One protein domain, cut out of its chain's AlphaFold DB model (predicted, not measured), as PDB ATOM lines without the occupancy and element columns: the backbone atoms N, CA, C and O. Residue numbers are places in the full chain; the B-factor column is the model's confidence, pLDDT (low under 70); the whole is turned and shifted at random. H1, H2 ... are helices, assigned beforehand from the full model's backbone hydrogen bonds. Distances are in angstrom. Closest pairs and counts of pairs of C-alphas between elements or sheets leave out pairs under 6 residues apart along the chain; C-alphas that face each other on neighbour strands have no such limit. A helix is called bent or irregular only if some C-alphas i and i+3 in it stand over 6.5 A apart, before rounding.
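This is residues 10 to 97 of the 164 residues of an uncharacterized protein of Methylobacterium pseudosasicola (UniProt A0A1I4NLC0). A small body of helices has one long helix running out of it as an arm: H1 and part of H4 lie side by side, the short H2 crosses H1 near its end, and the short H3 packs on H2. The far part of H4, residues 87 to 96, sticks out at one end of the long axis, and the loop tip of residues 56 to 61 sticks out at the other. You will find 88 residues printed, with four named helices in the order H1, H2, H3, H4 and no named strand; the class is all helix. The whole is loose, with a radius of gyration of the C-alphas of 15.5 A, and spans 56 by 24 by 23 A, the arm and the loop tip adding to its length.

Start with H1, residues 10 to 27. With its residues 23 to 27 alone it only just touches H2, residues 33 to 39, with 3 pairs of C-alphas within 8 A; the closest C-alphas, of Gly 23 and Leu 36, are 6.8 A apart, and the two lines are about perpendicular at 85 degrees. Next, H2 touches H3, residues 44 to 51, at a steep tilt of 62 degrees, opposite ways; their closest C-alphas, of Ala 37 and Gln 44, are 5.1 A apart. H3 is close to H1 but not clearly touching, the closest C-alphas being those of Arg 16 and Leu 51 at 6.4 A. Then look at H4, residues 69 to 96, which touches H1 with residues 72 to 83 alone, at a shallow tilt of 22 degrees, the same way; the closest C-alphas, of Ala 26 and Lys 82, are 5.6 A apart. H3 and H4 are apart. Every O i to N i+4 pair is within hydrogen-bond range in H1 and H2, against 2 of 4 in H3 and 22 of 24 in H4.

Find C-alpha 10 at (-2.450, -44.761, 72.021); from there H1 runs 25.7 A to C-alpha 27. H2 and H3 are short, 7 and 8 residues. Find C-alpha 69 at (6.035, -40.954, 83.486), where H4 begins; it runs 41.5 A to C-alpha 96 at (-19.931, -50.803, 114.298). H4 has a kink of 29 degrees near residue 77 and is irregular, but only just: C-alphas 73 and 76 are 6.8 A apart.

The C-alphas farthest apart, of Arg 59 and Ala 95, are 56.6 A apart. The printed part has no cut. The links H1 to H2 and H2 to H3 are tight, and the link H3 to H4, residues 52 to 68, is long. The mean pLDDT of the printed part is 89.5; look for values under 70 at residues 54 to 63.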
ATOM      1  N   ASN A  10      -1.965 -43.540  71.377       89.44
ATOM      2  CA  ASN A  10      -2.450 -44.761  72.021       89.44
ATOM      3  C   ASN A  10      -1.932 -44.868  73.458       89.44
ATOM      4  O   ASN A  10      -2.680 -45.172  74.383       89.44
ATOM      5  N   GLU A  11      -0.652 -44.588  73.665       91.50
ATOM      6  CA  GLU A  11      -0.028 -44.572  74.976       91.50
ATOM      7  C   GLU A  11      -0.549 -43.412  75.823       91.50
ATOM      8  O   GLU A  11      -0.824 -43.590  77.009       91.50
ATOM      9  N   ARG A  12      -0.782 -42.237  75.227       90.56
ATOM     10  CA  ARG A  12      -1.452 -41.136  75.933       90.56
ATOM     11  C   ARG A  12      -2.842 -41.542  76.413       90.56
ATOM     12  O   ARG A  12      -3.163 -41.262  77.565       90.56
ATOM     13  N   GLN A  13      -3.626 -42.220  75.575       90.81
ATOM     14  CA  GLN A  13      -4.941 -42.733  75.950       90.81
ATOM     15  C   GLN A  13      -4.846 -43.749  77.094       90.81
ATOM     16  O   GLN A  13      -5.494 -43.548  78.117       90.81
ATOM     17  N   ARG A  14      -3.958 -44.749  76.998       92.56
ATOM     18  CA  ARG A  14      -3.746 -45.739  78.072       92.56
ATOM     19  C   ARG A  14      -3.382 -45.099  79.408       92.56
ATOM     20  O   ARG A  14      -3.857 -45.523  80.461       92.56
ATOM     21  N   ARG A  15      -2.526 -44.074  79.390       94.75
ATOM     22  CA  ARG A  15      -2.147 -43.355  80.612       94.75
ATOM     23  C   ARG A  15      -3.324 -42.585  81.213       94.75
ATOM     24  O   ARG A  15      -3.491 -42.626  82.427       94.75
ATOM     25  N   ARG A  16      -4.146 -41.924  80.386       93.25
ATOM     26  CA  ARG A  16      -5.372 -41.240  80.841       93.25
ATOM     27  C   ARG A  16      -6.338 -42.215  81.506       93.25
ATOM     28  O   ARG A  16      -6.715 -41.993  82.649       93.25
ATOM     29  N   GLU A  17      -6.643 -43.317  80.827       94.12
ATOM     30  CA  GLU A  17      -7.543 -44.362  81.329       94.12
ATOM     31  C   GLU A  17      -7.054 -44.946  82.652       94.12
ATOM     32  O   GLU A  17      -7.837 -45.168  83.567       94.12
ATOM     33  N   ARG A  18      -5.742 -45.159  82.799       95.94
ATOM     34  CA  ARG A  18      -5.177 -45.672  84.049       95.94
ATOM     35  C   ARG A  18      -5.257 -44.660  85.193       95.94
ATOM     36  O   ARG A  18      -5.533 -45.069  86.318       95.94
ATOM     37  N   VAL A  19      -5.027 -43.372  84.929       95.94
ATOM     38  CA  VAL A  19      -5.218 -42.310  85.933       95.94
ATOM     39  C   VAL A  19      -6.682 -42.251  86.368       95.94
ATOM     40  O   VAL A  19      -6.954 -42.229  87.564       95.94
ATOM     41  N   GLU A  20      -7.608 -42.267  85.410       95.00
ATOM     42  CA  GLU A  20      -9.050 -42.234  85.664       95.00
ATOM     43  C   GLU A  20      -9.518 -43.462  86.448       95.00
ATOM     44  O   GLU A  20     -10.173 -43.315  87.474       95.00
ATOM     45  N   LEU A  21      -9.097 -44.664  86.050       95.69
ATOM     46  CA  LEU A  21      -9.418 -45.907  86.748       95.69
ATOM     47  C   LEU A  21      -8.936 -45.889  88.202       95.69
ATOM     48  O   LEU A  21      -9.697 -46.217  89.109       95.69
ATOM     49  N   VAL A  22      -7.674 -45.510  88.441       96.06
ATOM     50  CA  VAL A  22      -7.131 -45.430  89.807       96.06
ATOM     51  C   VAL A  22      -7.869 -44.366  90.612       96.06
ATOM     52  O   VAL A  22      -8.214 -44.619  91.763       96.06
ATOM     53  N   GLY A  23      -8.150 -43.212  90.006       95.56
ATOM     54  CA  GLY A  23      -8.937 -42.145  90.613       95.56
ATOM     55  C   GLY A  23     -10.307 -42.632  91.084       95.56
ATOM     56  O   GLY A  23     -10.631 -42.553  92.271       95.56
ATOM     57  N   THR A  24     -11.076 -43.210  90.168       95.25
ATOM     58  CA  THR A  24     -12.426 -43.711  90.432       95.25
ATOM     59  C   THR A  24     -12.435 -44.811  91.490       95.25
ATOM     60  O   THR A  24     -13.256 -44.769  92.401       95.25
ATOM     61  N   LEU A  25     -11.503 -45.768  91.433       94.44
ATOM     62  CA  LEU A  25     -11.452 -46.861  92.411       94.44
ATOM     63  C   LEU A  25     -11.023 -46.405  93.811       94.44
ATOM     64  O   LEU A  25     -11.461 -46.983  94.802       94.44
ATOM     65  N   ALA A  26     -10.152 -45.402  93.909       94.19
ATOM     66  CA  ALA A  26      -9.614 -44.960  95.190       94.19
ATOM     67  C   ALA A  26     -10.502 -43.935  95.915       94.19
ATOM     68  O   ALA A  26     -10.501 -43.908  97.146       94.19
ATOM     69  N   TRP A  27     -11.234 -43.089  95.180       94.25
ATOM     70  CA  TRP A  27     -12.006 -41.980  95.765       94.25
ATOM     71  C   TRP A  27     -13.452 -41.864  95.267       94.25
ATOM     72  O   TRP A  27     -14.199 -41.043  95.796       94.25
ATOM     73  N   GLY A  28     -13.866 -42.674  94.292       92.50
ATOM     74  CA  GLY A  28     -15.179 -42.583  93.655       92.50
ATOM     75  C   GLY A  28     -15.184 -41.719  92.392       92.50
ATOM     76  O   GLY A  28     -14.219 -41.027  92.071       92.50
ATOM     77  N   GLU A  29     -16.294 -41.770  91.658       88.75
ATOM     78  CA  GLU A  29     -16.399 -41.308  90.266       88.75
ATOM     79  C   GLU A  29     -16.225 -39.790  90.075       88.75
ATOM     80  O   GLU A  29     -15.626 -39.349  89.096       88.75
ATOM     81  N   HIS A  30     -16.693 -38.971  91.021       84.38
ATOM     82  CA  HIS A  30     -16.840 -37.525  90.792       84.38
ATOM     83  C   HIS A  30     -15.890 -36.629  91.598       84.38
ATOM     84  O   HIS A  30     -15.860 -35.419  91.378       84.38
ATOM     85  N   SER A  31     -15.103 -37.178  92.523       88.12
ATOM     86  CA  SER A  31     -14.348 -36.374  93.500       88.12
ATOM     87  C   SER A  31     -12.851 -36.688  93.562       88.12
ATOM     88  O   SER A  31     -12.157 -36.163  94.430       88.12
ATOM     89  N   TRP A  32     -12.319 -37.490  92.634       95.31
ATOM     90  CA  TRP A  32     -10.956 -38.023  92.726       95.31
ATOM     91  C   TRP A  32      -9.836 -37.087  92.242       95.31
ATOM     92  O   TRP A  32      -8.688 -37.236  92.657       95.31
ATOM     93  N   GLN A  33     -10.124 -36.097  91.388       94.94
ATOM     94  CA  GLN A  33      -9.075 -35.258  90.781       94.94
ATOM     95  C   GLN A  33      -8.330 -34.392  91.808       94.94
ATOM     96  O   GLN A  33      -7.106 -34.281  91.765       94.94
ATOM     97  N   THR A  34      -9.064 -33.783  92.742       95.38
ATOM     98  CA  THR A  34      -8.507 -32.961  93.827       95.38
ATOM     99  C   THR A  34      -7.639 -33.767  94.802       95.38
ATOM    100  O   THR A  34      -6.508 -33.345  95.057       95.38
ATOM    101  N   PRO A  35      -8.091 -34.911  95.355       95.81
ATOM    102  CA  PRO A  35      -7.249 -35.714  96.231       95.81
ATOM    103  C   PRO A  35      -6.061 -36.331  95.487       95.81
ATOM    104  O   PRO A  35      -4.967 -36.321  96.042       95.81
ATOM    105  N   LEU A  36      -6.209 -36.768  94.231       95.44
ATOM    106  CA  LEU A  36      -5.069 -37.262  93.451       95.44
ATOM    107  C   LEU A  36      -4.005 -36.173  93.248       95.44
ATOM    108  O   LEU A  36      -2.815 -36.437  93.394       95.44
ATOM    109  N   ALA A  37      -4.423 -34.945  92.935       96.06
ATOM    110  CA  ALA A  37      -3.513 -33.811  92.804       96.06
ATOM    111  C   ALA A  37      -2.722 -33.548  94.098       96.06
ATOM    112  O   ALA A  37      -1.527 -33.268  94.034       96.06
ATOM    113  N   ARG A  38      -3.370 -33.695  95.263       96.25
ATOM    114  CA  ARG A  38      -2.719 -33.588  96.575       96.25
ATOM    115  C   ARG A  38      -1.702 -34.708  96.812       96.25
ATOM    116  O   ARG A  38      -0.613 -34.409  97.278       96.25
ATOM    117  N   GLU A  39      -2.031 -35.960  96.489       95.88
ATOM    118  CA  GLU A  39      -1.099 -37.097  96.648       95.88
ATOM    119  C   GLU A  39       0.138 -36.971  95.748       95.88
ATOM    120  O   GLU A  39       1.235 -37.375  96.118       95.88
ATOM    121  N   LEU A  40      -0.037 -36.407  94.552       95.12
ATOM    122  CA  LEU A  40       1.036 -36.220  93.577       95.12
ATOM    123  C   LEU A  40       1.827 -34.916  93.771       95.12
ATOM    124  O   LEU A  40       2.761 -34.679  93.009       95.12
ATOM    125  N   ASP A  41       1.440 -34.071  94.730       96.19
ATOM    126  CA  ASP A  41       1.988 -32.723  94.945       96.19
ATOM    127  C   ASP A  41       2.003 -31.862  93.664       96.19
ATOM    128  O   ASP A  41       3.004 -31.266  93.259       96.19
ATOM    129  N   ILE A  42       0.861 -31.822  92.968       93.50
ATOM    130  CA  ILE A  42       0.676 -31.036  91.743       93.50
ATOM    131  C   ILE A  42      -0.586 -30.167  91.807       93.50
ATOM    132  O   ILE A  42      -1.539 -30.482  92.521       93.50
ATOM    133  N   PRO A  43      -0.672 -29.089  91.004       93.94
ATOM    134  CA  PRO A  43      -1.898 -28.302  90.908       93.94
ATOM    135  C   PRO A  43      -3.064 -29.125  90.342       93.94
ATOM    136  O   PRO A  43      -2.924 -29.746  89.289       93.94
ATOM    137  N   GLN A  44      -4.247 -29.046  90.957       92.00
ATOM    138  CA  GLN A  44      -5.458 -29.729  90.470       92.00
ATOM    139  C   GLN A  44      -5.770 -29.469  88.981       92.00
ATOM    140  O   GLN A  44      -6.039 -30.440  88.266       92.00
ATOM    141  N   PRO A  45      -5.631 -28.236  88.440       91.88
ATOM    142  CA  PRO A  45      -5.884 -27.991  87.018       91.88
ATOM    143  C   PRO A  45      -4.968 -28.798  86.094       91.88
ATOM    144  O   PRO A  45      -5.290 -29.018  84.926       91.88
ATOM    145  N   ARG A  46      -3.812 -29.252  86.597       91.94
ATOM    146  CA  ARG A  46      -2.892 -30.100  85.842       91.94
ATOM    147  C   ARG A  46      -3.475 -31.486  85.590       91.94
ATOM    148  O   ARG A  46      -3.283 -31.998  84.494       91.94
ATOM    149  N   VAL A  47      -4.203 -32.039  86.560       91.38
ATOM    150  CA  VAL A  47      -4.909 -33.320  86.417       91.38
ATOM    151  C   VAL A  47      -6.020 -33.182  85.379       91.38
ATOM    152  O   VAL A  47      -6.080 -33.970  84.438       91.38
ATOM    153  N   GLY A  48      -6.819 -32.112  85.463       89.88
ATOM    154  CA  GLY A  48      -7.865 -31.825  84.477       89.88
ATOM    155  C   GLY A  48      -7.327 -31.690  83.045       89.88
ATOM    156  O   GLY A  48      -7.921 -32.216  82.110       89.88
ATOM    157  N   GLN A  49      -6.151 -31.075  82.865       90.25
ATOM    158  CA  GLN A  49      -5.492 -30.938  81.554       90.25
ATOM    159  C   GLN A  49      -5.108 -32.271  80.895       90.25
ATOM    160  O   GLN A  49      -4.909 -32.298  79.677       90.25
ATOM    161  N   TRP A  50      -4.966 -33.351  81.665       90.56
ATOM    162  CA  TRP A  50      -4.712 -34.683  81.116       90.56
ATOM    163  C   TRP A  50      -5.978 -35.332  80.575       90.56
ATOM    164  O   TRP A  50      -5.890 -36.112  79.638       90.56
ATOM    165  N   LEU A  51      -7.136 -34.991  81.138       87.19
ATOM    166  CA  LEU A  51      -8.422 -35.632  80.856       87.19
ATOM    167  C   LEU A  51      -9.266 -34.874  79.826       87.19
ATOM    168  O   LEU A  51     -10.345 -35.331  79.458       87.19
ATOM    169  N   LEU A  52      -8.798 -33.711  79.359       84.38
ATOM    170  CA  LEU A  52      -9.488 -32.961  78.315       84.38
ATOM    171  C   LEU A  52      -9.680 -33.849  77.084       84.38
ATOM    172  O   LEU A  52      -8.721 -34.406  76.547       84.38
ATOM    173  N   LYS A  53     -10.923 -33.954  76.610       74.31
ATOM    174  CA  LYS A  53     -11.196 -34.557  75.308       74.31
ATOM    175  C   LYS A  53     -10.659 -33.617  74.223       74.31
ATOM    176  O   LYS A  53     -10.779 -32.398  74.374       74.31
ATOM    177  N   PRO A  54     -10.061 -34.142  73.140       67.94
ATOM    178  CA  PRO A  54      -9.719 -33.309  71.996       67.94
ATOM    179  C   PRO A  54     -10.994 -32.610  71.504       67.94
ATOM    180  O   PRO A  54     -11.995 -33.264  71.214       67.94
ATOM    181  N   SER A  55     -10.976 -31.275  71.484       61.09
ATOM    182  CA  SER A  55     -12.125 -30.483  71.044       61.09
ATOM    183  C   SER A  55     -12.411 -30.760  69.568       61.09
ATOM    184  O   SER A  55     -11.498 -30.732  68.741       61.09
ATOM    185  N   ALA A  56     -13.680 -30.994  69.226       60.06
ATOM    186  CA  ALA A  56     -14.129 -31.052  67.835       60.06
ATOM    187  C   ALA A  56     -14.049 -29.672  67.152       60.06
ATOM    188  O   ALA A  56     -13.971 -29.581  65.923       60.06
ATOM    189  N   ASP A  57     -14.040 -28.596  67.946       61.09
ATOM    190  CA  ASP A  57     -13.893 -27.238  67.449       61.09
ATOM    191  C   ASP A  57     -12.415 -26.909  67.197       61.09
ATOM    192  O   ASP A  57     -11.607 -26.739  68.114       61.09
ATOM    193  N   LYS A  58     -12.068 -26.781  65.912       61.31
ATOM    194  CA  LYS A  58     -10.714 -26.469  65.430       61.31
ATOM    195  C   LYS A  58     -10.216 -25.085  65.870       61.31
ATOM    196  O   LYS A  58      -9.028 -24.812  65.714       61.31
ATOM    197  N   ARG A  59     -11.089 -24.210  66.389       65.50
ATOM    198  CA  ARG A  59     -10.740 -22.836  66.798       65.50
ATOM    199  C   ARG A  59      -9.986 -22.768  68.127       65.50
ATOM    200  O   ARG A  59      -9.194 -21.851  68.319       65.50
ATOM    201  N   VAL A  60     -10.183 -23.745  69.015       61.12
ATOM    202  CA  VAL A  60      -9.479 -23.849  70.305       61.12
ATOM    203  C   VAL A  60      -8.846 -25.229  70.392       61.12
ATOM    204  O   VAL A  60      -9.324 -26.137  71.068       61.12
ATOM    205  N   ASN A  61      -7.760 -25.409  69.645       61.53
ATOM    206  CA  ASN A  61      -7.077 -26.691  69.550       61.53
ATOM    207  C   ASN A  61      -5.965 -26.775  70.606       61.53
ATOM    208  O   ASN A  61      -4.778 -26.703  70.286       61.53
ATOM    209  N   VAL A  62      -6.345 -26.850  71.885       67.62
ATOM    210  CA  VAL A  62      -5.389 -27.155  72.959       67.62
ATOM    211  C   VAL A  62      -5.358 -28.675  73.126       67.62
ATOM    212  O   VAL A  62      -6.288 -29.232  73.711       67.62
ATOM    213  N   PRO A  63      -4.330 -29.376  72.612       68.00
ATOM    214  CA  PRO A  63      -4.247 -30.818  72.776       68.00
ATOM    215  C   PRO A  63      -4.087 -31.165  74.267       68.00
ATOM    216  O   PRO A  63      -3.348 -30.472  74.979       68.00
ATOM    217  N   PRO A  64      -4.732 -32.243  74.753       77.50
ATOM    218  CA  PRO A  64      -4.592 -32.668  76.140       77.50
ATOM    219  C   PRO A  64      -3.123 -32.920  76.471       77.50
ATOM    220  O   PRO A  64      -2.387 -33.521  75.680       77.50
ATOM    221  N   LYS A  65      -2.664 -32.483  77.643       86.12
ATOM    222  CA  LYS A  65      -1.264 -32.708  78.019       86.12
ATOM    223  C   LYS A  65      -1.040 -34.196  78.302       86.12
ATOM    224  O   LYS A  65      -1.921 -34.834  78.874       86.12
ATOM    225  N   PRO A  66       0.115 -34.770  77.924       88.50
ATOM    226  CA  PRO A  66       0.416 -36.146  78.285       88.50
ATOM    227  C   PRO A  66       0.568 -36.281  79.804       88.50
ATOM    228  O   PRO A  66       1.086 -35.375  80.470       88.50
ATOM    229  N   VAL A  67       0.148 -37.432  80.330       92.38
ATOM    230  CA  VAL A  67       0.427 -37.822  81.714       92.38
ATOM    231  C   VAL A  67       1.932 -38.116  81.836       92.38
ATOM    232  O   VAL A  67       2.449 -38.953  81.082       92.38
ATOM    233  N   PRO A  68       2.654 -37.439  82.745       92.38
ATOM    234  CA  PRO A  68       4.081 -37.674  82.947       92.38
ATOM    235  C   PRO A  68       4.389 -39.099  83.426       92.38
ATOM    236  O   PRO A  68       3.621 -39.676  84.190       92.38
ATOM    237  N   SER A  69       5.548 -39.634  83.045       93.25
ATOM    238  CA  SER A  69       6.035 -40.954  83.486       93.25
ATOM    239  C   SER A  69       6.093 -41.101  85.012       93.25
ATOM    240  O   SER A  69       5.527 -42.049  85.537       93.25
ATOM    241  N   HIS A  70       6.629 -40.115  85.742       93.12
ATOM    242  CA  HIS A  70       6.676 -40.169  87.215       93.12
ATOM    243  C   HIS A  70       5.291 -40.290  87.878       93.12
ATOM    244  O   HIS A  70       5.172 -40.865  88.955       93.12
ATOM    245  N   VAL A  71       4.233 -39.767  87.242       95.38
ATOM    246  CA  VAL A  71       2.857 -39.955  87.723       95.38
ATOM    247  C   VAL A  71       2.453 -41.411  87.536       95.38
ATOM    248  O   VAL A  71       1.942 -42.024  88.466       95.38
ATOM    249  N   MET A  72       2.734 -41.983  86.362       96.38
ATOM    250  CA  MET A  72       2.471 -43.396  86.081       96.38
ATOM    251  C   MET A  72       3.215 -44.328  87.039       96.38
ATOM    252  O   MET A  72       2.650 -45.341  87.446       96.38
ATOM    253  N   ASP A  73       4.435 -43.962  87.430       96.62
ATOM    254  CA  ASP A  73       5.247 -44.711  88.389       96.62
ATOM    255  C   ASP A  73       4.686 -44.622  89.821       96.62
ATOM    256  O   ASP A  73       4.780 -45.584  90.584       96.62
ATOM    257  N   ALA A  74       4.054 -43.499  90.185       96.50
ATOM    258  CA  ALA A  74       3.452 -43.283  91.503       96.50
ATOM    259  C   ALA A  74       2.075 -43.957  91.672       96.50
ATOM    260  O   ALA A  74       1.726 -44.382  92.776       96.50
ATOM    261  N   LEU A  75       1.293 -44.096  90.592       96.31
ATOM    262  CA  LEU A  75      -0.077 -44.635  90.647       96.31
ATOM    263  C   LEU A  75      -0.201 -45.998  91.356       96.31
ATOM    264  O   LEU A  75      -1.127 -46.148  92.155       96.31
ATOM    265  N   PRO A  76       0.677 -46.999  91.133       96.94
ATOM    266  CA  PRO A  76       0.570 -48.282  91.823       96.94
ATOM    267  C   PRO A  76       0.754 -48.185  93.340       96.94
ATOM    268  O   PRO A  76       0.155 -48.972  94.068       96.94
ATOM    269  N   ALA A  77       1.595 -47.269  93.830       96.56
ATOM    270  CA  ALA A  77       1.764 -47.054  95.267       96.56
ATOM    271  C   ALA A  77       0.493 -46.432  95.860       96.56
ATOM    272  O   ALA A  77      -0.107 -47.011  96.762       96.56
ATOM    273  N   ILE A  78       0.004 -45.357  95.236       96.19
ATOM    274  CA  ILE A  78      -1.243 -44.678  95.613       96.19
ATOM    275  C   ILE A  78      -2.420 -45.666  95.651       96.19
ATOM    276  O   ILE A  78      -3.168 -45.711  96.625       96.19
ATOM    277  N   ALA A  79      -2.570 -46.500  94.620       96.06
ATOM    278  CA  ALA A  79      -3.651 -47.479  94.546       96.06
ATOM    279  C   ALA A  79      -3.594 -48.506  95.691       96.06
ATOM    280  O   ALA A  79      -4.629 -48.860  96.256       96.06
ATOM    281  N   ARG A  80      -2.395 -48.980  96.060       97.38
ATOM    282  CA  ARG A  80      -2.223 -49.922  97.179       97.38
ATOM    283  C   ARG A  80      -2.562 -49.274  98.515       97.38
ATOM    284  O   ARG A  80      -3.278 -49.889  99.304       97.38
ATOM    285  N   ASP A  81      -2.109 -48.045  98.732       97.12
ATOM    286  CA  ASP A  81      -2.356 -47.309  99.972       97.12
ATOM    287  C   ASP A  81      -3.848 -47.028 100.160       97.12
ATOM    288  O   ASP A  81      -4.397 -47.243 101.243       97.12
ATOM    289  N   LYS A  82      -4.549 -46.634  99.091       94.75
ATOM    290  CA  LYS A  82      -6.000 -46.409  99.145       94.75
ATOM    291  C   LYS A  82      -6.789 -47.702  99.291       94.75
ATOM    292  O   LYS A  82      -7.735 -47.734 100.069       94.75
ATOM    293  N   ALA A  83      -6.365 -48.793  98.658       94.31
ATOM    294  CA  ALA A  83      -6.964 -50.100  98.909       94.31
ATOM    295  C   ALA A  83      -6.789 -50.542 100.374       94.31
ATOM    296  O   ALA A  83      -7.698 -51.136 100.950       94.31
ATOM    297  N   ALA A  84      -5.641 -50.260 100.996       96.69
ATOM    298  CA  ALA A  84      -5.424 -50.538 102.414       96.69
ATOM    299  C   ALA A  84      -6.320 -49.671 103.318       96.69
ATOM    300  O   ALA A  84      -6.934 -50.198 104.245       96.69
ATOM    301  N   ASP A  85      -6.452 -48.376 103.019       94.81
ATOM    302  CA  ASP A  85      -7.344 -47.465 103.744       94.81
ATOM    303  C   ASP A  85      -8.816 -47.897 103.640       94.81
ATOM    304  O   ASP A  85      -9.508 -47.979 104.652       94.81
ATOM    305  N   LEU A  86      -9.281 -48.269 102.443       93.75
ATOM    306  CA  LEU A  86     -10.644 -48.769 102.233       93.75
ATOM    307  C   LEU A  86     -10.916 -50.060 103.014       93.75
ATOM    308  O   LEU A  86     -11.975 -50.179 103.624       93.75
ATOM    309  N   ARG A  87      -9.964 -51.004 103.059       94.81
ATOM    310  CA  ARG A  87     -10.099 -52.221 103.884       94.81
ATOM    311  C   ARG A  87     -10.198 -51.900 105.371       94.81
ATOM    312  O   ARG A  87     -11.005 -52.505 106.063       94.81
ATOM    313  N   ARG A  88      -9.397 -50.946 105.857       95.75
ATOM    314  CA  ARG A  88      -9.458 -50.505 107.255       95.75
ATOM    315  C   ARG A  88     -10.821 -49.893 107.579       95.75
ATOM    316  O   ARG A  88     -11.436 -50.300 108.553       95.75
ATOM    317  N   ARG A  89     -11.321 -48.988 106.735       92.88
ATOM    318  CA  ARG A  89     -12.649 -48.378 106.916       92.88
ATOM    319  C   ARG A  89     -13.775 -49.407 106.846       92.88
ATOM    320  O   ARG A  89     -14.722 -49.316 107.614       92.88
ATOM    321  N   ALA A  90     -13.668 -50.395 105.957       93.25
ATOM    322  CA  ALA A  90     -14.626 -51.494 105.893       93.25
ATOM    323  C   ALA A  90     -14.646 -52.300 107.202       93.25
ATOM    324  O   ALA A  90     -15.722 -52.556 107.729       93.25
ATOM    325  N   ALA A  91     -13.475 -52.617 107.766       93.88
ATOM    326  CA  ALA A  91     -13.375 -53.308 109.053       93.88
ATOM    327  C   ALA A  91     -13.919 -52.467 110.226       93.88
ATOM    328  O   ALA A  91     -14.565 -53.002 111.122       93.88
ATOM    329  N   GLU A  92     -13.694 -51.149 110.221       93.62
ATOM    330  CA  GLU A  92     -14.271 -50.228 111.212       93.62
ATOM    331  C   GLU A  92     -15.805 -50.188 111.125       93.62
ATOM    332  O   GLU A  92     -16.481 -50.223 112.151       93.62
ATOM    333  N   LEU A  93     -16.362 -50.163 109.910       92.25
ATOM    334  CA  LEU A  93     -17.810 -50.211 109.695       92.25
ATOM    335  C   LEU A  93     -18.410 -51.556 110.122       92.25
ATOM    336  O   LEU A  93     -19.449 -51.571 110.773       92.25
ATOM    337  N   GLU A  94     -17.748 -52.671 109.812       90.75
ATOM    338  CA  GLU A  94     -18.171 -54.013 110.236       90.75
ATOM    339  C   GLU A  94     -18.194 -54.139 111.769       90.75
ATOM    340  O   GLU A  94     -19.133 -54.694 112.334       90.75
ATOM    341  N   ALA A  95     -17.219 -53.541 112.463       89.69
ATOM    342  CA  ALA A  95     -17.189 -53.510 113.924       89.69
ATOM    343  C   ALA A  95     -18.324 -52.672 114.546       89.69
ATOM    344  O   ALA A  95     -18.757 -52.965 115.661       89.69
ATOM    345  N   LEU A  96     -18.805 -51.634 113.851       90.38
ATOM    346  CA  LEU A  96     -19.931 -50.803 114.298       90.38
ATOM    347  C   LEU A  96     -21.294 -51.459 114.036       90.38
ATOM    348  O   LEU A  96     -22.250 -51.175 114.757       90.38
ATOM    349  N   TYR A  97     -21.380 -52.338 113.034       84.38
ATOM    350  CA  TYR A  97     -22.608 -53.028 112.631       84.38
ATOM    351  C   TYR A  97     -22.406 -54.553 112.574       84.38
ATOM    352  O   TYR A  97     -22.526 -55.144 111.499       84.38
TER     353      TYR A  97